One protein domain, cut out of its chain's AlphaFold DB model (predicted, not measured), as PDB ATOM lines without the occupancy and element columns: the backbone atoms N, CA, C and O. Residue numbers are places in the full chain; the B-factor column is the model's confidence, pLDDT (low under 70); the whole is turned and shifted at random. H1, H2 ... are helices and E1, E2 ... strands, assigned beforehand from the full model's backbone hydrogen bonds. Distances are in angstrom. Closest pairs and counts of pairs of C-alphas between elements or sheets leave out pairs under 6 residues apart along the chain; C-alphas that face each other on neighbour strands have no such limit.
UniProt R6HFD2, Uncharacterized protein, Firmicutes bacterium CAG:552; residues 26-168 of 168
ATOM      1  N   ASN A  26     220.158 171.244 186.168       86.25
ATOM      2  CA  ASN A  26     218.908 171.301 186.910       86.25
ATOM      3  C   ASN A  26     217.740 171.572 185.949       86.25
ATOM      4  O   ASN A  26     217.892 172.190 184.893       86.25
ATOM      5  N   VAL A  27     216.565 171.077 186.312       91.25
ATOM      6  CA  VAL A  27     215.318 171.349 185.606       91.25
ATOM      7  C   VAL A  27     214.398 172.012 186.613       91.25
ATOM      8  O   VAL A  27     214.176 171.473 187.697       91.25
ATOM      9  N   TYR A  28     213.917 173.206 186.287       93.25
ATOM     10  CA  TYR A  28     213.027 173.958 187.156       93.25
ATOM     11  C   TYR A  28     211.589 173.726 186.709       93.25
ATOM     12  O   TYR A  28     211.181 174.202 185.649       93.25
ATOM     13  N   ASP A  29     210.825 173.012 187.533       95.56
ATOM     14  CA  ASP A  29     209.375 172.920 187.397       95.56
ATOM     15  C   ASP A  29     208.731 174.134 188.063       95.56
ATOM     16  O   ASP A  29     209.010 174.455 189.225       95.56
ATOM     17  N   VAL A  30     207.888 174.841 187.317       97.62
ATOM     18  CA  VAL A  30     207.314 176.110 187.756       97.62
ATOM     19  C   VAL A  30     205.804 176.056 187.699       97.62
ATOM     20  O   VAL A  30     205.212 175.766 186.662       97.62
ATOM     21  N   TYR A  31     205.200 176.402 188.832       97.56
ATOM     22  CA  TYR A  31     203.781 176.669 188.987       97.56
ATOM     23  C   TYR A  31     203.612 178.147 189.326       97.56
ATOM     24  O   TYR A  31     204.087 178.597 190.372       97.56
ATOM     25  N   LEU A  32     202.978 178.900 188.431       96.56
ATOM     26  CA  LEU A  32     202.820 180.344 188.558       96.56
ATOM     27  C   LEU A  32     201.328 180.719 188.545       96.56
ATOM     28  O   LEU A  32     200.782 180.993 187.472       96.56
ATOM     29  N   PRO A  33     200.649 180.671 189.707       97.12
ATOM     30  CA  PRO A  33     199.229 180.982 189.822       97.12
ATOM     31  C   PRO A  33     198.978 182.485 189.958       97.12
ATOM     32  O   PRO A  33     199.772 183.204 190.569       97.12
ATOM     33  N   ILE A  34     197.837 182.924 189.446       97.62
ATOM     34  CA  ILE A  34     197.179 184.187 189.776       97.62
ATOM     35  C   ILE A  34     195.733 183.872 190.172       97.62
ATOM     36  O   ILE A  34     195.109 183.005 189.561       97.62
ATOM     37  N   GLY A  35     195.215 184.557 191.184       92.62
ATOM     38  CA  GLY A  35     193.939 184.251 191.830       92.62
ATOM     39  C   GLY A  35     193.793 185.041 193.128       92.62
ATOM     40  O   GLY A  35     194.785 185.362 193.796       92.62
ATOM     41  N   ASP A  36     192.566 185.431 193.461       86.38
ATOM     42  CA  ASP A  36     192.243 186.054 194.737       86.38
ATOM     43  C   ASP A  36     192.186 184.938 195.773       86.38
ATOM     44  O   ASP A  36     191.164 184.295 195.953       86.38
ATOM     45  N   ALA A  37     193.283 184.738 196.509       79.56
ATOM     46  CA  ALA A  37     193.439 183.697 197.534       79.56
ATOM     47  C   ALA A  37     192.378 183.695 198.667       79.56
ATOM     48  O   ALA A  37     192.514 182.963 199.648       79.56
ATOM     49  N   LYS A  38     191.357 184.554 198.592       88.50
ATOM     50  CA  LYS A  38     190.153 184.560 199.427       88.50
ATOM     51  C   LYS A  38     188.979 183.788 198.816       88.50
ATOM     52  O   LYS A  38     188.022 183.517 199.540       88.50
ATOM     53  N   VAL A  39     189.011 183.499 197.517       90.31
ATOM     54  CA  VAL A  39     188.030 182.683 196.806       90.31
ATOM     55  C   VAL A  39     188.657 181.314 196.583       90.31
ATOM     56  O   VAL A  39     189.699 181.179 195.951       90.31
ATOM     57  N   ASP A  40     188.036 180.279 197.138       92.00
ATOM     58  CA  ASP A  40     188.552 178.925 196.982       92.00
ATOM     59  C   ASP A  40     188.449 178.472 195.517       92.00
ATOM     60  O   ASP A  40     187.384 178.564 194.906       92.00
ATOM     61  N   ASN A  41     189.524 177.870 195.002       93.88
ATOM     62  CA  ASN A  41     189.609 177.298 193.653       93.88
ATOM     63  C   ASN A  41     189.442 178.324 192.516       93.88
ATOM     64  O   ASN A  41     188.771 178.034 191.519       93.88
ATOM     65  N   ASP A  42     190.021 179.516 192.651       95.69
ATOM     66  CA  ASP A  42     189.882 180.608 191.684       95.69
ATOM     67  C   ASP A  42     191.135 180.867 190.826       95.69
ATOM     68  O   ASP A  42     191.182 181.836 190.059       95.69
ATOM     69  N   ASN A  43     192.150 180.002 190.907       96.81
ATOM     70  CA  ASN A  43     193.406 180.267 190.223       96.81
ATOM     71  C   ASN A  43     193.321 180.026 188.716       96.81
ATOM     72  O   ASN A  43     192.812 179.010 188.233       96.81
ATOM     73  N   VAL A  44     193.986 180.901 187.972       98.31
ATOM     74  CA  VAL A  44     194.545 180.581 186.659       98.31
ATOM     75  C   VAL A  44     196.045 180.399 186.842       98.31
ATOM     76  O   VAL A  44     196.693 181.212 187.495       98.31
ATOM     77  N   ALA A  45     196.624 179.341 186.281       98.31
ATOM     78  CA  ALA A  45     198.034 179.030 186.488       98.31
ATOM     79  C   ALA A  45     198.776 178.764 185.183       98.31
ATOM     80  O   ALA A  45     198.314 177.996 184.340       98.31
ATOM     81  N   CYS A  46     199.967 179.349 185.067       98.69
ATOM     82  CA  CYS A  46     200.967 178.966 184.080       98.69
ATOM     83  C   CYS A  46     201.866 177.873 184.669       98.69
ATOM     84  O   CYS A  46     202.439 178.039 185.746       98.69
ATOM     85  N   ASN A  47     201.979 176.751 183.962       98.62
ATOM     86  CA  ASN A  47     202.822 175.622 184.331       98.62
ATOM     87  C   ASN A  47     203.863 175.429 183.237       98.62
ATOM     88  O   ASN A  47     203.495 175.244 182.077       98.62
ATOM     89  N   TYR A  48     205.144 175.438 183.579       98.12
ATOM     90  CA  TYR A  48     206.199 175.191 182.603       98.12
ATOM     91  C   TYR A  48     207.418 174.558 183.248       98.12
ATOM     92  O   TYR A  48     207.613 174.616 184.463       98.12
ATOM     93  N   THR A  49     208.254 173.988 182.392       95.94
ATOM     94  CA  THR A  49     209.547 173.448 182.777       95.94
ATOM     95  C   THR A  49     210.627 174.205 182.016       95.94
ATOM     96  O   THR A  49     210.530 174.379 180.798       95.94
ATOM     97  N   ILE A  50     211.651 174.674 182.727       96.00
ATOM     98  CA  ILE A  50     212.794 175.354 182.119       96.00
ATOM     99  C   ILE A  50     214.108 174.709 182.552       96.00
ATOM    100  O   ILE A  50     214.348 174.473 183.736       96.00
ATOM    101  N   ASN A  51     214.952 174.393 181.574       95.31
ATOM    102  CA  ASN A  51     216.260 173.810 181.830       95.31
ATOM    103  C   ASN A  51     217.222 174.879 182.348       95.31
ATOM    104  O   ASN A  51     217.216 176.011 181.880       95.31
ATOM    105  N   GLU A  52     218.121 174.491 183.245       96.12
ATOM    106  CA  GLU A  52     219.217 175.341 183.710       96.12
ATOM    107  C   GLU A  52     220.109 175.824 182.557       96.12
ATOM    108  O   GLU A  52     220.658 176.915 182.615       96.12
ATOM    109  N   LYS A  53     220.246 175.034 181.489       96.12
ATOM    110  CA  LYS A  53     221.075 175.365 180.326       96.12
ATOM    111  C   LYS A  53     220.219 175.482 179.078       96.12
ATOM    112  O   LYS A  53     219.551 174.516 178.700       96.12
ATOM    113  N   LEU A  54     220.275 176.641 178.427       96.56
ATOM    114  CA  LEU A  54     219.548 176.933 177.193       96.56
ATOM    115  C   LEU A  54     220.531 177.128 176.037       96.56
ATOM    116  O   LEU A  54     221.600 177.710 176.217       96.56
ATOM    117  N   LYS A  55     220.138 176.694 174.837       96.44
ATOM    118  CA  LYS A  55     220.857 176.925 173.571       96.44
ATOM    119  C   LYS A  55     219.902 177.492 172.527       96.44
ATOM    120  O   LYS A  55     218.691 177.434 172.717       96.44
ATOM    121  N   ASP A  56     220.440 178.014 171.433       97.31
ATOM    122  CA  ASP A  56     219.635 178.400 170.271       97.31
ATOM    123  C   ASP A  56     218.710 177.251 169.833       97.31
ATOM    124  O   ASP A  56     219.098 176.077 169.846       97.31
ATOM    125  N   GLY A  57     217.467 177.592 169.492       96.44
ATOM    126  CA  GLY A  57     216.395 176.632 169.222       96.44
ATOM    127  C   GLY A  57     215.749 176.037 170.478       96.44
ATOM    128  O   GLY A  57     215.006 175.063 170.368       96.44
ATOM    129  N   TYR A  58     216.023 176.575 171.674       96.88
ATOM    130  CA  TYR A  58     215.383 176.104 172.904       96.88
ATOM    131  C   TYR A  58     213.863 176.276 172.837       96.88
ATOM    132  O   TYR A  58     213.356 177.347 172.502       96.88
ATOM    133  N   GLU A  59     213.137 175.231 173.219       97.12
ATOM    134  CA  GLU A  59     211.682 175.243 173.273       97.12
ATOM    135  C   GLU A  59     211.203 175.319 174.721       97.12
ATOM    136  O   GLU A  59     211.265 174.341 175.469       97.12
ATOM    137  N   LEU A  60     210.669 176.475 175.111       97.19
ATOM    138  CA  LEU A  60     209.961 176.608 176.374       97.19
ATOM    139  C   LEU A  60     208.546 176.059 176.200       97.19
ATOM    140  O   LEU A  60     207.721 176.633 175.484       97.19
ATOM    141  N   ARG A  61     208.277 174.929 176.850       97.94
ATOM    142  CA  ARG A  61     206.997 174.226 176.779       97.94
ATOM    143  C   ARG A  61     206.281 174.289 178.116       97.94
ATOM    144  O   ARG A  61     206.900 174.210 179.177       97.94
ATOM    145  N   GLY A  62     204.964 174.377 178.045       98.25
ATOM    146  CA  GLY A  62     204.125 174.432 179.225       98.25
ATOM    147  C   GLY A  62     202.650 174.407 178.875       98.25
ATOM    148  O   GLY A  62     202.259 174.174 177.729       98.25
ATOM    149  N   TYR A  63     201.826 174.642 179.884       98.75
ATOM    150  CA  TYR A  63     200.389 174.738 179.727       98.75
ATOM    151  C   TYR A  63     199.766 175.678 180.756       98.75
ATOM    152  O   TYR A  63     200.276 175.860 181.862       98.75
ATOM    153  N   PHE A  64     198.607 176.217 180.401       98.75
ATOM    154  CA  PHE A  64     197.755 176.973 181.306       98.75
ATOM    155  C   PHE A  64     196.598 176.105 181.799       98.75
ATOM    156  O   PHE A  64     196.066 175.285 181.043       98.75
ATOM    157  N   THR A  65     196.214 176.285 183.059       98.56
ATOM    158  CA  THR A  65     195.041 175.657 183.690       98.56
ATOM    159  C   THR A  65     194.204 176.702 184.402       98.56
ATOM    160  O   THR A  65     194.731 177.726 184.832       98.56
ATOM    161  N   ALA A  66     192.921 176.409 184.568       98.19
ATOM    162  CA  ALA A  66     192.008 177.182 185.392       98.19
ATOM    163  C   ALA A  66     191.316 176.258 186.393       98.19
ATOM    164  O   ALA A  66     190.913 175.148 186.035       98.19
ATOM    165  N   GLU A  67     191.198 176.716 187.632       97.25
ATOM    166  CA  GLU A  67     190.359 176.086 188.645       97.25
ATOM    167  C   GLU A  67     188.874 176.430 188.417       97.25
ATOM    168  O   GLU A  67     188.529 177.227 187.540       97.25
ATOM    169  N   SER A  68     187.970 175.767 189.144       95.56
ATOM    170  CA  SER A  68     186.530 175.799 188.841       95.56
ATOM    171  C   SER A  68     185.887 177.176 188.999       95.56
ATOM    172  O   SER A  68     184.965 177.489 188.248       95.56
ATOM    173  N   GLU A  69     186.383 177.986 189.934       96.50
ATOM    174  CA  GLU A  69     185.869 179.324 190.243       96.50
ATOM    175  C   GLU A  69     186.727 180.436 189.621       96.50
ATOM    176  O   GLU A  69     186.530 181.618 189.907       96.50
ATOM    177  N   ALA A  70     187.686 180.082 188.760       96.44
ATOM    178  CA  ALA A  70     188.600 181.050 188.180       96.44
ATOM    179  C   ALA A  70     187.874 182.056 187.277       96.44
ATOM    180  O   ALA A  70     187.074 181.700 186.404       96.44
ATOM    181  N   ASN A  71     188.206 183.339 187.434       95.38
ATOM    182  CA  ASN A  71     187.701 184.383 186.550       95.38
ATOM    183  C   ASN A  71     188.425 184.324 185.194       95.38
ATOM    184  O   ASN A  71     189.571 184.749 185.069       95.38
ATOM    185  N   LEU A  72     187.721 183.849 184.165       96.62
ATOM    186  CA  LEU A  72     188.228 183.706 182.793       96.62
ATOM    187  C   LEU A  72     187.836 184.855 181.853       96.62
ATOM    188  O   LEU A  72     187.884 184.706 180.633       96.62
ATOM    189  N   GLU A  73     187.435 186.005 182.384       96.06
ATOM    190  CA  GLU A  73     187.226 187.193 181.558       96.06
ATOM    191  C   GLU A  73     188.570 187.795 181.105       96.06
ATOM    192  O   GLU A  73     189.577 187.731 181.809       96.06
ATOM    193  N   GLY A  74     188.598 188.395 179.916       96.31
ATOM    194  CA  GLY A  74     189.775 189.107 179.417       96.31
ATOM    195  C   GLY A  74     190.925 188.220 178.922       96.31
ATOM    196  O   GLY A  74     190.732 187.075 178.496       96.31
ATOM    197  N   GLU A  75     192.119 188.815 178.915       98.50
ATOM    198  CA  GLU A  75     193.350 188.253 178.357       98.50
ATOM    199  C   GLU A  75     194.400 188.021 179.448       98.50
ATOM    200  O   GLU A  75     194.544 188.804 180.391       98.50
ATOM    201  N   PHE A  76     195.149 186.939 179.276       98.69
ATOM    202  CA  PHE A  76     196.257 186.518 180.114       98.69
ATOM    203  C   PHE A  76     197.547 186.567 179.304       98.69
ATOM    204  O   PHE A  76     197.571 186.196 178.127       98.69
ATOM    205  N   ILE A  77     198.622 187.000 179.952       98.75
ATOM    206  CA  ILE A  77     199.924 187.227 179.341       98.75
ATOM    207  C   ILE A  77     200.970 186.425 180.107       98.75
ATOM    208  O   ILE A  77     201.044 186.471 181.336       98.75
ATOM    209  N   PHE A  78     201.786 185.694 179.354       98.75
ATOM    210  CA  PHE A  78     203.044 185.126 179.805       98.75
ATOM    211  C   PHE A  78     204.184 185.886 179.124       98.75
ATOM    212  O   PHE A  78     204.259 185.924 177.892       98.75
ATOM    213  N   SER A  79     205.051 186.522 179.906       98.19
ATOM    214  CA  SER A  79     206.072 187.449 179.406       98.19
ATOM    215  C   SER A  79     207.420 187.256 180.100       98.19
ATOM    216  O   SER A  79     207.538 186.539 181.095       98.19
ATOM    217  N   ILE A  80     208.456 187.898 179.559       98.00
ATOM    218  CA  ILE A  80     209.794 187.981 180.148       98.00
ATOM    219  C   ILE A  80     210.204 189.445 180.336       98.00
ATOM    220  O   ILE A  80     209.987 190.261 179.439       98.00
ATOM    221  N   SER A  81     210.840 189.777 181.462       97.62
ATOM    222  CA  SER A  81     211.493 191.077 181.674       97.62
ATOM    223  C   SER A  81     212.899 190.920 182.246       97.62
ATOM    224  O   SER A  81     213.179 189.987 182.994       97.62
ATOM    225  N   PHE A  82     213.763 191.886 181.934       96.62
ATOM    226  CA  PHE A  82     215.078 192.065 182.572       96.62
ATOM    227  C   PHE A  82     215.096 193.261 183.533       96.62
ATOM    228  O   PHE A  82     216.049 193.440 184.288       96.62
ATOM    229  N   ASP A  83     214.036 194.070 183.506       94.00
ATOM    230  CA  ASP A  83     213.831 195.179 184.427       94.00
ATOM    231  C   ASP A  83     213.223 194.679 185.744       94.00
ATOM    232  O   ASP A  83     212.414 193.744 185.754       94.00
ATOM    233  N   ASP A  84     213.558 195.363 186.842       90.50
ATOM    234  CA  ASP A  84     212.874 195.188 188.122       90.50
ATOM    235  C   ASP A  84     211.375 195.494 187.969       90.50
ATOM    236  O   ASP A  84     210.977 196.526 187.412       90.50
ATOM    237  N   ARG A  85     210.529 194.603 188.499       88.12
ATOM    238  CA  ARG A  85     209.065 194.676 188.372       88.12
ATOM    239  C   ARG A  85     208.480 195.993 188.890       88.12
ATOM    240  O   ARG A  85     207.436 196.411 188.390       88.12
ATOM    241  N   TYR A  86     209.124 196.668 189.839       89.81
ATOM    242  CA  TYR A  86     208.666 197.928 190.429       89.81
ATOM    243  C   TYR A  86     209.406 199.159 189.894       89.81
ATOM    244  O   TYR A  86     209.100 200.283 190.295       89.81
ATOM    245  N   SER A  87     210.322 198.974 188.942       90.75
ATOM    246  CA  SER A  87     211.029 200.065 188.277       90.75
ATOM    247  C   SER A  87     210.065 201.059 187.616       90.75
ATOM    248  O   SER A  87     209.035 200.690 187.036       90.75
ATOM    249  N   GLY A  88     210.425 202.346 187.652       88.88
ATOM    250  CA  GLY A  88     209.716 203.404 186.925       88.88
ATOM    251  C   GLY A  88     209.761 203.219 185.404       88.88
ATOM    252  O   GLY A  88     208.857 203.672 184.706       88.88
ATOM    253  N   THR A  89     210.767 202.500 184.902       88.38
ATOM    254  CA  THR A  89     210.884 202.055 183.510       88.38
ATOM    255  C   THR A  89     210.899 200.534 183.492       88.38
ATOM    256  O   THR A  89     211.865 199.927 183.951       88.38
ATOM    257  N   PHE A  90     209.815 199.934 183.013       93.12
ATOM    258  CA  PHE A  90     209.671 198.486 182.903       93.12
ATOM    259  C   PHE A  90     209.281 198.120 181.489       93.12
ATOM    260  O   PHE A  90     208.315 198.662 180.945       93.12
ATOM    261  N   HIS A  91     210.030 197.179 180.940       94.88
ATOM    262  CA  HIS A  91     209.807 196.606 179.636       94.88
ATOM    263  C   HIS A  91     209.716 195.096 179.779       94.88
ATOM    264  O   HIS A  91     210.557 194.451 180.407       94.88
ATOM    265  N   GLU A  92     208.705 194.538 179.135       96.06
ATOM    266  CA  GLU A  92     208.543 193.106 178.990       96.06
ATOM    267  C   GLU A  92     208.382 192.744 177.520       96.06
ATOM    268  O   GLU A  92     207.932 193.547 176.701       96.06
ATOM    269  N   SER A  93     208.760 191.516 177.192       96.75
ATOM    270  CA  SER A  93     208.455 190.890 175.912       96.75
ATOM    271  C   SER A  93     207.418 189.803 176.139       96.75
ATOM    272  O   SER A  93     207.635 188.888 176.935       96.75
ATOM    273  N   VAL A  94     206.287 189.898 175.443       97.62
ATOM    274  CA  VAL A  94     205.237 188.876 175.490       97.62
ATOM    275  C   VAL A  94     205.746 187.609 174.808       97.62
ATOM    276  O   VAL A  94     206.148 187.643 173.647       97.62
ATOM    277  N   LEU A  95     205.723 186.495 175.537       97.62
ATOM    278  CA  LEU A  95     206.075 185.170 175.028       97.62
ATOM    279  C   LEU A  95     204.837 184.435 174.513       97.62
ATOM    280  O   LEU A  95     204.901 183.729 173.509       97.62
ATOM    281  N   TYR A  96     203.711 184.596 175.208       98.44
ATOM    282  CA  TYR A  96     202.432 184.008 174.838       98.44
ATOM    283  C   TYR A  96     201.283 184.829 175.431       98.44
ATOM    284  O   TYR A  96     201.379 185.285 176.571       98.44
ATOM    285  N   SER A  97     200.185 184.982 174.695       98.44
ATOM    286  CA  SER A  97     198.937 185.531 175.231       98.44
ATOM    287  C   SER A  97     197.737 184.700 174.792       98.44
ATOM    288  O   SER A  97     197.763 184.031 173.755       98.44
ATOM    289  N   PHE A  98     196.699 184.693 175.624       98.75
ATOM    290  CA  PHE A  98     195.458 183.976 175.350       98.75
ATOM    291  C   PHE A  98     194.274 184.614 176.068       98.75
ATOM    292  O   PHE A  98     194.415 185.216 177.132       98.75
ATOM    293  N   THR A  99     193.080 184.431 175.518       98.69
ATOM    294  CA  THR A  99     191.836 184.802 176.194       98.69
ATOM    295  C   THR A  99     191.387 183.687 177.129       98.69
ATOM    296  O   THR A  99     191.594 182.502 176.853       98.69
ATOM    297  N   GLY A 100     190.691 184.026 178.214       98.12
ATOM    298  CA  GLY A 100     190.144 182.989 179.092       98.12
ATOM    299  C   GLY A 100     189.135 182.062 178.393       98.12
ATOM    300  O   GLY A 100     189.000 180.902 178.783       98.12
ATOM    301  N   GLU A 101     188.509 182.495 177.292       98.19
ATOM    302  CA  GLU A 101     187.695 181.627 176.431       98.19
ATOM    303  C   GLU A 101     188.524 180.516 175.761       98.19
ATOM    304  O   GLU A 101     188.084 179.364 175.718       98.19
ATOM    305  N   GLN A 102     189.738 180.817 175.284       98.56
ATOM    306  CA  GLN A 102     190.635 179.798 174.723       98.56
ATOM    307  C   GLN A 102     191.023 178.758 175.776       98.56
ATOM    308  O   GLN A 102     191.058 177.566 175.472       98.56
ATOM    309  N   LEU A 103     191.268 179.190 177.018       98.31
ATOM    310  CA  LEU A 103     191.567 178.277 178.121       98.31
ATOM    311  C   LEU A 103     190.349 177.428 178.507       98.31
ATOM    312  O   LEU A 103     190.471 176.212 178.645       98.31
ATOM    313  N   LYS A 104     189.163 178.036 178.604       97.19
ATOM    314  CA  LYS A 104     187.905 177.333 178.900       97.19
ATOM    315  C   LYS A 104     187.607 176.221 177.892       97.19
ATOM    316  O   LYS A 104     187.110 175.162 178.265       97.19
ATOM    317  N   ASN A 105     187.915 176.467 176.620       97.62
ATOM    318  CA  ASN A 105     187.667 175.534 175.523       97.62
ATOM    319  C   ASN A 105     188.846 174.578 175.255       97.62
ATOM    320  O   ASN A 105     188.792 173.787 174.309       97.62
ATOM    321  N   ALA A 106     189.915 174.633 176.056       97.75
ATOM    322  CA  ALA A 106     191.101 173.824 175.831       97.75
ATOM    323  C   ALA A 106     190.834 172.326 176.099       97.75
ATOM    324  O   ALA A 106     190.275 171.964 177.143       97.75
ATOM    325  N   PRO A 107     191.270 171.417 175.205       94.88
ATOM    326  CA  PRO A 107     191.127 169.980 175.413       94.88
ATOM    327  C   PRO A 107     191.755 169.522 176.733       94.88
ATOM    328  O   PRO A 107     192.912 169.812 177.029       94.88
ATOM    329  N   GLY A 108     190.981 168.792 177.540       94.19
ATOM    330  CA  GLY A 108     191.443 168.297 178.840       94.19
ATOM    331  C   GLY A 108     191.720 169.395 179.874       94.19
ATOM    332  O   GLY A 108     192.465 169.140 180.818       94.19
ATOM    333  N   GLY A 109     191.168 170.603 179.689       95.38
ATOM    334  CA  GLY A 109     191.343 171.733 180.607       95.38
ATOM    335  C   GLY A 109     192.758 172.315 180.622       95.38
ATOM    336  O   GLY A 109     193.122 173.006 181.570       95.38
ATOM    337  N   LYS A 110     193.574 172.003 179.604       98.12
ATOM    338  CA  LYS A 110     194.973 172.435 179.503       98.12
ATOM    339  C   LYS A 110     195.233 173.118 178.172       98.12
ATOM    340  O   LYS A 110     195.304 172.453 177.136       98.12
ATOM    341  N   LEU A 111     195.442 174.429 178.203       98.62
ATOM    342  CA  LEU A 111     195.889 175.171 177.027       98.62
ATOM    343  C   LEU A 111     197.407 175.035 176.904       98.62
ATOM    344  O   LEU A 111     198.147 175.661 177.654       98.62
ATOM    345  N   GLN A 112     197.866 174.180 175.995       98.50
ATOM    346  CA  GLN A 112     199.292 173.933 175.760       98.50
ATOM    347  C   GLN A 112     199.935 175.099 175.006       98.50
ATOM    348  O   GLN A 112     199.327 175.660 174.093       98.50
ATOM    349  N   PHE A 113     201.193 175.399 175.321       98.25
ATOM    350  CA  PHE A 113     202.000 176.351 174.566       98.25
ATOM    351  C   PHE A 113     203.407 175.820 174.287       98.25
ATOM    352  O   PHE A 113     203.935 174.934 174.965       98.25
ATOM    353  N   THR A 114     204.032 176.382 173.258       98.12
ATOM    354  CA  THR A 114     205.450 176.195 172.948       98.12
ATOM    355  C   THR A 114     205.988 177.509 172.409       98.12
ATOM    356  O   THR A 114     205.450 178.044 171.442       98.12
ATOM    357  N   VAL A 115     207.030 178.028 173.050       97.06
ATOM    358  CA  VAL A 115     207.746 179.231 172.622       97.06
ATOM    359  C   VAL A 115     209.142 178.802 172.199       97.06
ATOM    360  O   VAL A 115     209.903 178.278 173.012       97.06
ATOM    361  N   ILE A 116     209.457 178.996 170.922       96.19
ATOM    362  CA  ILE A 116     210.756 178.635 170.353       96.19
ATOM    363  C   ILE A 116     211.660 179.863 170.400       96.19
ATOM    364  O   ILE A 116     211.356 180.894 169.798       96.19
ATOM    365  N   ILE A 117     212.779 179.750 171.107       95.06
ATOM    366  CA  ILE A 117     213.817 180.777 171.159       95.06
ATOM    367  C   ILE A 117     214.880 180.411 170.125       95.06
ATOM    368  O   ILE A 117     215.894 179.793 170.436       95.06
ATOM    369  N   GLU A 118     214.617 180.776 168.868       95.25
ATOM    370  CA  GLU A 118     215.494 180.467 167.726       95.25
ATOM    371  C   GLU A 118     216.920 180.994 167.926       95.25
ATOM    372  O   GLU A 118     217.888 180.322 167.590       95.25
ATOM    373  N   ASN A 119     217.048 182.193 168.500       95.69
ATOM    374  CA  ASN A 119     218.329 182.812 168.814       95.69
ATOM    375  C   ASN A 119     218.270 183.450 170.203       95.69
ATOM    376  O   ASN A 119     217.524 184.411 170.420       95.69
ATOM    377  N   LEU A 120     219.074 182.935 171.130       95.00
ATOM    378  CA  LEU A 120     219.121 183.401 172.514       95.00
ATOM    379  C   LEU A 120     219.534 184.865 172.622       95.00
ATOM    380  O   LEU A 120     219.023 185.564 173.490       95.00
ATOM    381  N   SER A 121     220.382 185.362 171.719       96.19
ATOM    382  CA  SER A 121     220.860 186.752 171.739       96.19
ATOM    383  C   SER A 121     219.763 187.779 171.447       96.19
ATOM    384  O   SER A 121     219.945 188.959 171.737       96.19
ATOM    385  N   ASN A 122     218.619 187.351 170.900       94.69
ATOM    386  CA  ASN A 122     217.458 188.224 170.722       94.69
ATOM    387  C   ASN A 122     216.707 188.479 172.036       94.69
ATOM    388  O   ASN A 122     215.926 189.423 172.109       94.69
ATOM    389  N   ILE A 123     216.916 187.628 173.045       94.88
ATOM    390  CA  ILE A 123     216.227 187.703 174.335       94.88
ATOM    391  C   ILE A 123     217.216 188.033 175.451       94.88
ATOM    392  O   ILE A 123     216.976 188.962 176.210       94.88
ATOM    393  N   PHE A 124     218.333 187.312 175.540       96.38
ATOM    394  CA  PHE A 124     219.327 187.438 176.598       96.38
ATOM    395  C   PHE A 124     220.531 188.265 176.131       96.38
ATOM    396  O   PHE A 124     221.296 187.823 175.270       96.38
ATOM    397  N   PRO A 125     220.763 189.454 176.715       94.75
ATOM    398  CA  PRO A 125     222.017 190.170 176.538       94.75
ATOM    399  C   PRO A 125     223.217 189.336 176.998       94.75
ATOM    400  O   PRO A 125     223.216 188.788 178.099       94.75
ATOM    401  N   LYS A 126     224.285 189.297 176.191       96.88
ATOM    402  CA  LYS A 126     225.544 188.651 176.587       96.88
ATOM    403  C   LYS A 126     226.060 189.236 177.909       96.88
ATOM    404  O   LYS A 126     226.054 190.458 178.093       96.88
ATOM    405  N   THR A 127     226.502 188.372 178.821       97.00
ATOM    406  CA  THR A 127     227.018 188.780 180.133       97.00
ATOM    407  C   THR A 127     227.845 187.672 180.779       97.00
ATOM    408  O   THR A 127     227.389 186.535 180.889       97.00
ATOM    409  N   ASP A 128     229.041 188.025 181.250       94.38
ATOM    410  CA  ASP A 128     229.874 187.144 182.077       94.38
ATOM    411  C   ASP A 128     229.534 187.289 183.579       94.38
ATOM    412  O   ASP A 128     229.944 186.476 184.404       94.38
ATOM    413  N   GLU A 129     228.759 188.319 183.937       96.44
ATOM    414  CA  GLU A 129     228.233 188.565 185.284       96.44
ATOM    415  C   GLU A 129     226.797 188.047 185.413       96.44
ATOM    416  O   GLU A 129     226.034 188.081 184.441       96.44
ATOM    417  N   GLN A 130     226.405 187.630 186.621       96.31
ATOM    418  CA  GLN A 130     225.024 187.243 186.906       96.31
ATOM    419  C   GLN A 130     224.081 188.442 186.754       96.31
ATOM    420  O   GLN A 130     224.199 189.434 187.473       96.31
ATOM    421  N   LYS A 131     223.112 188.329 185.844       96.75
ATOM    422  CA  LYS A 131     222.025 189.302 185.662       96.75
ATOM    423  C   LYS A 131     220.687 188.692 186.032       96.75
ATOM    424  O   LYS A 131     220.487 187.501 185.834       96.75
ATOM    425  N   ALA A 132     219.772 189.511 186.540       97.00
ATOM    426  CA  ALA A 132     218.419 189.083 186.862       97.00
ATOM    427  C   ALA A 132     217.501 189.139 185.631       97.00
ATOM    428  O   ALA A 132     217.685 189.969 184.738       97.00
ATOM    429  N   PHE A 133     216.506 188.261 185.611       97.75
ATOM    430  CA  PHE A 133     215.322 188.366 184.764       97.75
ATOM    431  C   PHE A 133     214.163 187.640 185.447       97.75
ATOM    432  O   PHE A 133     214.368 186.837 186.360       97.75
ATOM    433  N   ALA A 134     212.947 187.897 184.989       97.88
ATOM    434  CA  ALA A 134     211.761 187.231 185.496       97.88
ATOM    435  C   ALA A 134     210.849 186.797 184.353       97.88
ATOM    436  O   ALA A 134     210.717 187.492 183.342       97.88
ATOM    437  N   LEU A 135     210.210 185.644 184.542       98.06
ATOM    438  CA  LEU A 135     209.078 185.201 183.738       98.06
ATOM    439  C   LEU A 135     207.794 185.550 184.488       98.06
ATOM    440  O   LEU A 135     207.600 185.090 185.615       98.06
ATOM    441  N   HIS A 136     206.929 186.347 183.871       98.38
ATOM    442  CA  HIS A 136     205.697 186.842 184.483       98.38
ATOM    443  C   HIS A 136     204.490 186.114 183.930       98.38
ATOM    444  O   HIS A 136     204.438 185.795 182.745       98.38
ATOM    445  N   PHE A 137     203.496 185.908 184.784       98.62
ATOM    446  CA  PHE A 137     202.158 185.519 184.380       98.62
ATOM    447  C   PHE A 137     201.153 186.467 185.017       98.62
ATOM    448  O   PHE A 137     201.128 186.622 186.241       98.62
ATOM    449  N   HIS A 138     200.361 187.137 184.189       98.38
ATOM    450  CA  HIS A 138     199.456 188.176 184.656       98.38
ATOM    451  C   HIS A 138     198.249 188.366 183.739       98.38
ATOM    452  O   HIS A 138     198.231 187.898 182.600       98.38
ATOM    453  N   ARG A 139     197.232 189.080 184.230       98.00
ATOM    454  CA  ARG A 139     196.162 189.600 183.365       98.00
ATOM    455  C   ARG A 139     196.658 190.813 182.584       98.00
ATOM    456  O   ARG A 139     197.484 191.583 183.079       98.00
ATOM    457  N   ALA A 140     196.140 191.010 181.378       97.38
ATOM    458  CA  ALA A 140     196.535 192.125 180.516       97.38
ATOM    459  C   ALA A 140     196.222 193.510 181.120       97.38
ATOM    460  O   ALA A 140     196.914 194.483 180.837       97.38
ATOM    461  N   ASP A 141     195.197 193.603 181.968       95.12
ATOM    462  CA  ASP A 141     194.782 194.822 182.669       95.12
ATOM    463  C   ASP A 141     195.392 194.965 184.076       95.12
ATOM    464  O   ASP A 141     195.179 195.978 184.751       95.12
ATOM    465  N   ALA A 142     196.171 193.975 184.524       95.56
ATOM    466  CA  ALA A 142     196.775 193.982 185.843       95.56
ATOM    467  C   ALA A 142     197.849 195.068 185.954       95.56
ATOM    468  O   ALA A 142     198.718 195.243 185.098       95.56
ATOM    469  N   LYS A 143     197.848 195.772 187.086       93.88
ATOM    470  CA  LYS A 143     198.988 196.612 187.460       93.88
ATOM    471  C   LYS A 143     200.121 195.714 187.942       93.88
ATOM    472  O   LYS A 143     199.885 194.743 188.648       93.88
ATOM    473  N   ARG A 144     201.369 196.119 187.704       93.06
ATOM    474  CA  ARG A 144     202.554 195.398 188.209       93.06
ATOM    475  C   ARG A 144     202.555 195.208 189.726       93.06
ATOM    476  O   ARG A 144     203.145 194.259 190.209       93.06
ATOM    477  N   SER A 145     201.895 196.065 190.499       92.19
ATOM    478  CA  SER A 145     201.767 195.904 191.954       92.19
ATOM    479  C   SER A 145     200.621 194.983 192.391       92.19
ATOM    480  O   SER A 145     200.446 194.769 193.586       92.19
ATOM    481  N   ASP A 146     199.795 194.503 191.461       93.62
ATOM    482  CA  ASP A 146     198.649 193.646 191.751       93.62
ATOM    483  C   ASP A 146     199.121 192.205 191.952       93.62
ATOM    484  O   ASP A 146     199.304 191.449 191.006       93.62
ATOM    485  N   MET A 147     199.364 191.831 193.203       88.56
ATOM    486  CA  MET A 147     199.867 190.496 193.539       88.56
ATOM    487  C   MET A 147     198.831 189.382 193.331       88.56
ATOM    488  O   MET A 147     199.204 188.215 193.348       88.56
ATOM    489  N   ILE A 148     197.553 189.730 193.147       93.25
ATOM    490  CA  ILE A 148     196.468 188.775 192.894       93.25
ATOM    491  C   ILE A 148     196.429 188.424 191.407       93.25
ATOM    492  O   ILE A 148     196.292 187.257 191.051       93.25
ATOM    493  N   HIS A 149     196.605 189.418 190.535       96.25
ATOM    494  CA  HIS A 149     196.521 189.246 189.081       96.25
ATOM    495  C   HIS A 149     197.871 189.241 188.362       96.25
ATOM    496  O   HIS A 149     197.897 189.249 187.131       96.25
ATOM    497  N   TRP A 150     198.984 189.259 189.097       97.31
ATOM    498  CA  TRP A 150     200.329 189.234 188.532       97.31
ATOM    499  C   TRP A 150     201.302 188.508 189.449       97.31
ATOM    500  O   TRP A 150     201.646 188.975 190.542       97.31
ATOM    501  N   ASN A 151     201.850 187.414 188.938       97.19
ATOM    502  CA  ASN A 151     202.872 186.621 189.597       97.19
ATOM    503  C   ASN A 151     204.119 186.504 188.707       97.19
ATOM    504  O   ASN A 151     204.049 186.697 187.493       97.19
ATOM    505  N   ALA A 152     205.275 186.244 189.310       97.19
ATOM    506  CA  ALA A 152     206.538 186.117 188.596       97.19
ATOM    507  C   ALA A 152     207.394 184.977 189.160       97.19
ATOM    508  O   ALA A 152     207.312 184.647 190.340       97.19
ATOM    509  N   SER A 153     208.218 184.378 188.304       97.50
ATOM    510  CA  SER A 153     209.323 183.520 188.718       97.50
ATOM    511  C   SER A 153     210.624 184.207 188.341       97.50
ATOM    512  O   SER A 153     210.916 184.367 187.155       97.50
ATOM    513  N   ASP A 154     211.392 184.575 189.356       96.88
ATOM    514  CA  ASP A 154     212.684 185.233 189.210       96.88
ATOM    515  C   ASP A 154     213.810 184.225 188.974       96.88
ATOM    516  O   ASP A 154     213.776 183.087 189.456       96.88
ATOM    517  N   TYR A 155     214.811 184.673 188.222       97.25
ATOM    518  CA  TYR A 155     216.015 183.931 187.888       97.25
ATOM    519  C   TYR A 155     217.202 184.885 187.794       97.25
ATOM    520  O   TYR A 155     217.069 186.090 187.567       97.25
ATOM    521  N   THR A 156     218.390 184.306 187.869       97.62
ATOM    522  CA  THR A 156     219.626 184.928 187.403       97.62
ATOM    523  C   THR A 156     220.205 184.141 186.234       97.62
ATOM    524  O   THR A 156     219.874 182.969 186.046       97.62
ATOM    525  N   TYR A 157     221.047 184.776 185.423       97.88
ATOM    526  CA  TYR A 157     221.726 184.107 184.320       97.88
ATOM    527  C   TYR A 157     223.109 184.680 184.019       97.88
ATOM    528  O   TYR A 157     223.386 185.853 184.278       97.88
ATOM    529  N   THR A 158     223.938 183.846 183.397       98.19
ATOM    530  CA  THR A 158     225.097 184.254 182.589       98.19
ATOM    531  C   THR A 158     224.891 183.803 181.148       98.19
ATOM    532  O   THR A 158     224.222 182.795 180.910       98.19
ATOM    533  N   PHE A 159     225.471 184.513 180.181       98.12
ATOM    534  CA  PHE A 159     225.390 184.146 178.769       98.12
ATOM    535  C   PHE A 159     226.720 184.401 178.067       98.12
ATOM    536  O   PHE A 159     227.136 185.551 177.925       98.12
ATOM    537  N   ASP A 160     227.354 183.336 177.573       96.62
ATOM    538  CA  ASP A 160     228.646 183.410 176.873       96.62
ATOM    539  C   ASP A 160     228.517 183.794 175.380       96.62
ATOM    540  O   ASP A 160     229.517 184.049 174.695       96.62
ATOM    541  N   GLY A 161     227.282 183.911 174.881       95.56
ATOM    542  CA  GLY A 161     226.937 184.136 173.475       95.56
ATOM    543  C   GLY A 161     226.497 182.873 172.723       95.56
ATOM    544  O   GLY A 161     226.100 182.984 171.570       95.56
ATOM    545  N   THR A 162     226.562 181.698 173.355       95.44
ATOM    546  CA  THR A 162     226.140 180.395 172.806       95.44
ATOM    547  C   THR A 162     225.216 179.625 173.758       95.44
ATOM    548  O   THR A 162     224.252 179.008 173.310       95.44
ATOM    549  N   GLU A 163     225.492 179.649 175.064       97.06
ATOM    550  CA  GLU A 163     224.713 178.956 176.095       97.06
ATOM    551  C   GLU A 163     224.332 179.924 177.222       97.06
ATOM    552  O   GLU A 163     225.190 180.572 177.827       97.06
ATOM    553  N   VAL A 164     223.031 180.022 177.504       97.81
ATOM    554  CA  VAL A 164     222.531 180.705 178.702       97.81
ATOM    555  C   VAL A 164     222.536 179.698 179.843       97.81
ATOM    556  O   VAL A 164     221.924 178.633 179.733       97.81
ATOM    557  N   LEU A 165     223.196 180.053 180.942       97.25
ATOM    558  CA  LEU A 165     223.160 179.307 182.193       97.25
ATOM    559  C   LEU A 165     222.275 180.057 183.184       97.25
ATOM    560  O   LEU A 165     222.610 181.169 183.587       97.25
ATOM    561  N   LEU A 166     221.160 179.445 183.559       96.94
ATOM    562  CA  LEU A 166     220.206 179.946 184.534       96.94
ATOM    563  C   LEU A 166     220.598 179.523 185.948       96.94
ATOM    564  O   LEU A 166     221.222 178.491 186.173       96.94
ATOM    565  N   THR A 167     220.194 180.314 186.930       94.44
ATOM    566  CA  THR A 167     220.243 179.953 188.345       94.44
ATOM    567  C   THR A 167     219.013 180.535 189.021       94.44
ATOM    568  O   THR A 167     218.661 181.691 188.778       94.44
ATOM    569  N   LYS A 168     218.344 179.725 189.837       83.81
ATOM    570  CA  LYS A 168     217.167 180.116 190.611       83.81
ATOM    571  C   LYS A 168     217.515 180.246 192.086       83.81
ATOM    572  O   LYS A 168     218.330 179.419 192.554       83.81
TER     573      LYS A 168
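This is residues 26 to 168 of the 168 residues of an uncharacterized protein of Firmicutes bacterium CAG:552 (UniProt R6HFD2). The domain is a sandwich of two antiparallel sheets, a larger one of six strands curled like part of a barrel and a smaller, less curled one of four, with their strands running nearly along each other. E3 and E10, at one edge of the larger sheet, lie across one end of the sandwich, and the short helix H1 sits at the other end. The link between E5 and E6 sticks out around residues 86 to 89, on the side away from the smaller sheet. The printed part has 143 residues with ten named strands and one named helix, in the order E1 E2 E3 E4 E5 E6 H1 E7 E8 E9 E10; the sheets run E3 E10 E9 E8 E5 E6 and E1 E2 E4 E7, and the class is mostly strand. The whole is compact, with a radius of gyration of the C-alphas of 15.4 A and spans of 45 by 35 by 23 A.

The larger sheet runs from E3 (residues 53 to 55) through E10 (163 to 167), E9 (150 to 159), E8 (127 to 139) and E5 (75 to 81) to E6 (92 to 99), with E3 and E6 as edge strands. It is twisted and curled, the way across it turning by 132 degrees. E8, E9 and E10 form a meander, each strand the antiparallel neighbour of the one before. In the hairpin E8 and E9, N 133 and O 155 are 3.0 A apart. In the hairpin E9 and E10, N 158 and O 165 are 3.0 A apart. E10 and E3 have N 54 and O 164 at 2.9 A. E8 and E5 have N 136 and O 79 at 2.8 A, and the hairpin E5 and E6 has N 76 and O 98 at 2.8 A. E8 bends by 72 degrees at residue 130, and E6 by 71 degrees at residue 95. The smaller sheet, also twisted, runs from E1 (residues 27 to 34) through E2 (44 to 51) and E4 (58 to 66) to E7 (111 to 117). The hairpin E1 and E2 has N 30 and O 48 at 2.9 A; E2 and E4 have N 47 and O 63 at 2.8 A; E4 and E7 have N 115 and O 60 at 2.9 A. The two sheets form a sandwich, two sheets face to face, their facing parts 8.5 A centre to centre and their strands at 19 degrees. The closest C-alphas of E1 and E9 are those of Ile 34 and Trp 150, 6.1 A apart; those of E6 and E7 are Leu 95 and Val 115, 6.6 A apart. E2 runs on into E3 at 83 degrees across a break of 1 residue. H1 (residues 100 to 104) is on the smaller sheet at a height over the sheet of 5.8 A, over none of its strands, and only grazes the larger sheet with residues 100 to 103. Every O i to N i+4 pair in H1 is within hydrogen-bond range.

E1 begins at C-alpha 27, (215.318, 171.349, 185.606), and spans 22.6 A; E2 spans 23.3 A and E4 26.5 A. E8, the longest strand with 13 residues, spans 31.0 A from C-alpha 127 at (227.018, 188.780, 180.133). E9 spans 27.4 A, and E10 ends at C-alpha 167, (220.243, 179.953, 188.345).

The two C-alphas farthest apart, those of Glu 69 and Asp 128, are 45.4 A apart. The printed part, residues 26 to 168, has no cut, and no link is long. Mean pLDDT of the printed part is 95.9, and no printed residue is under 70.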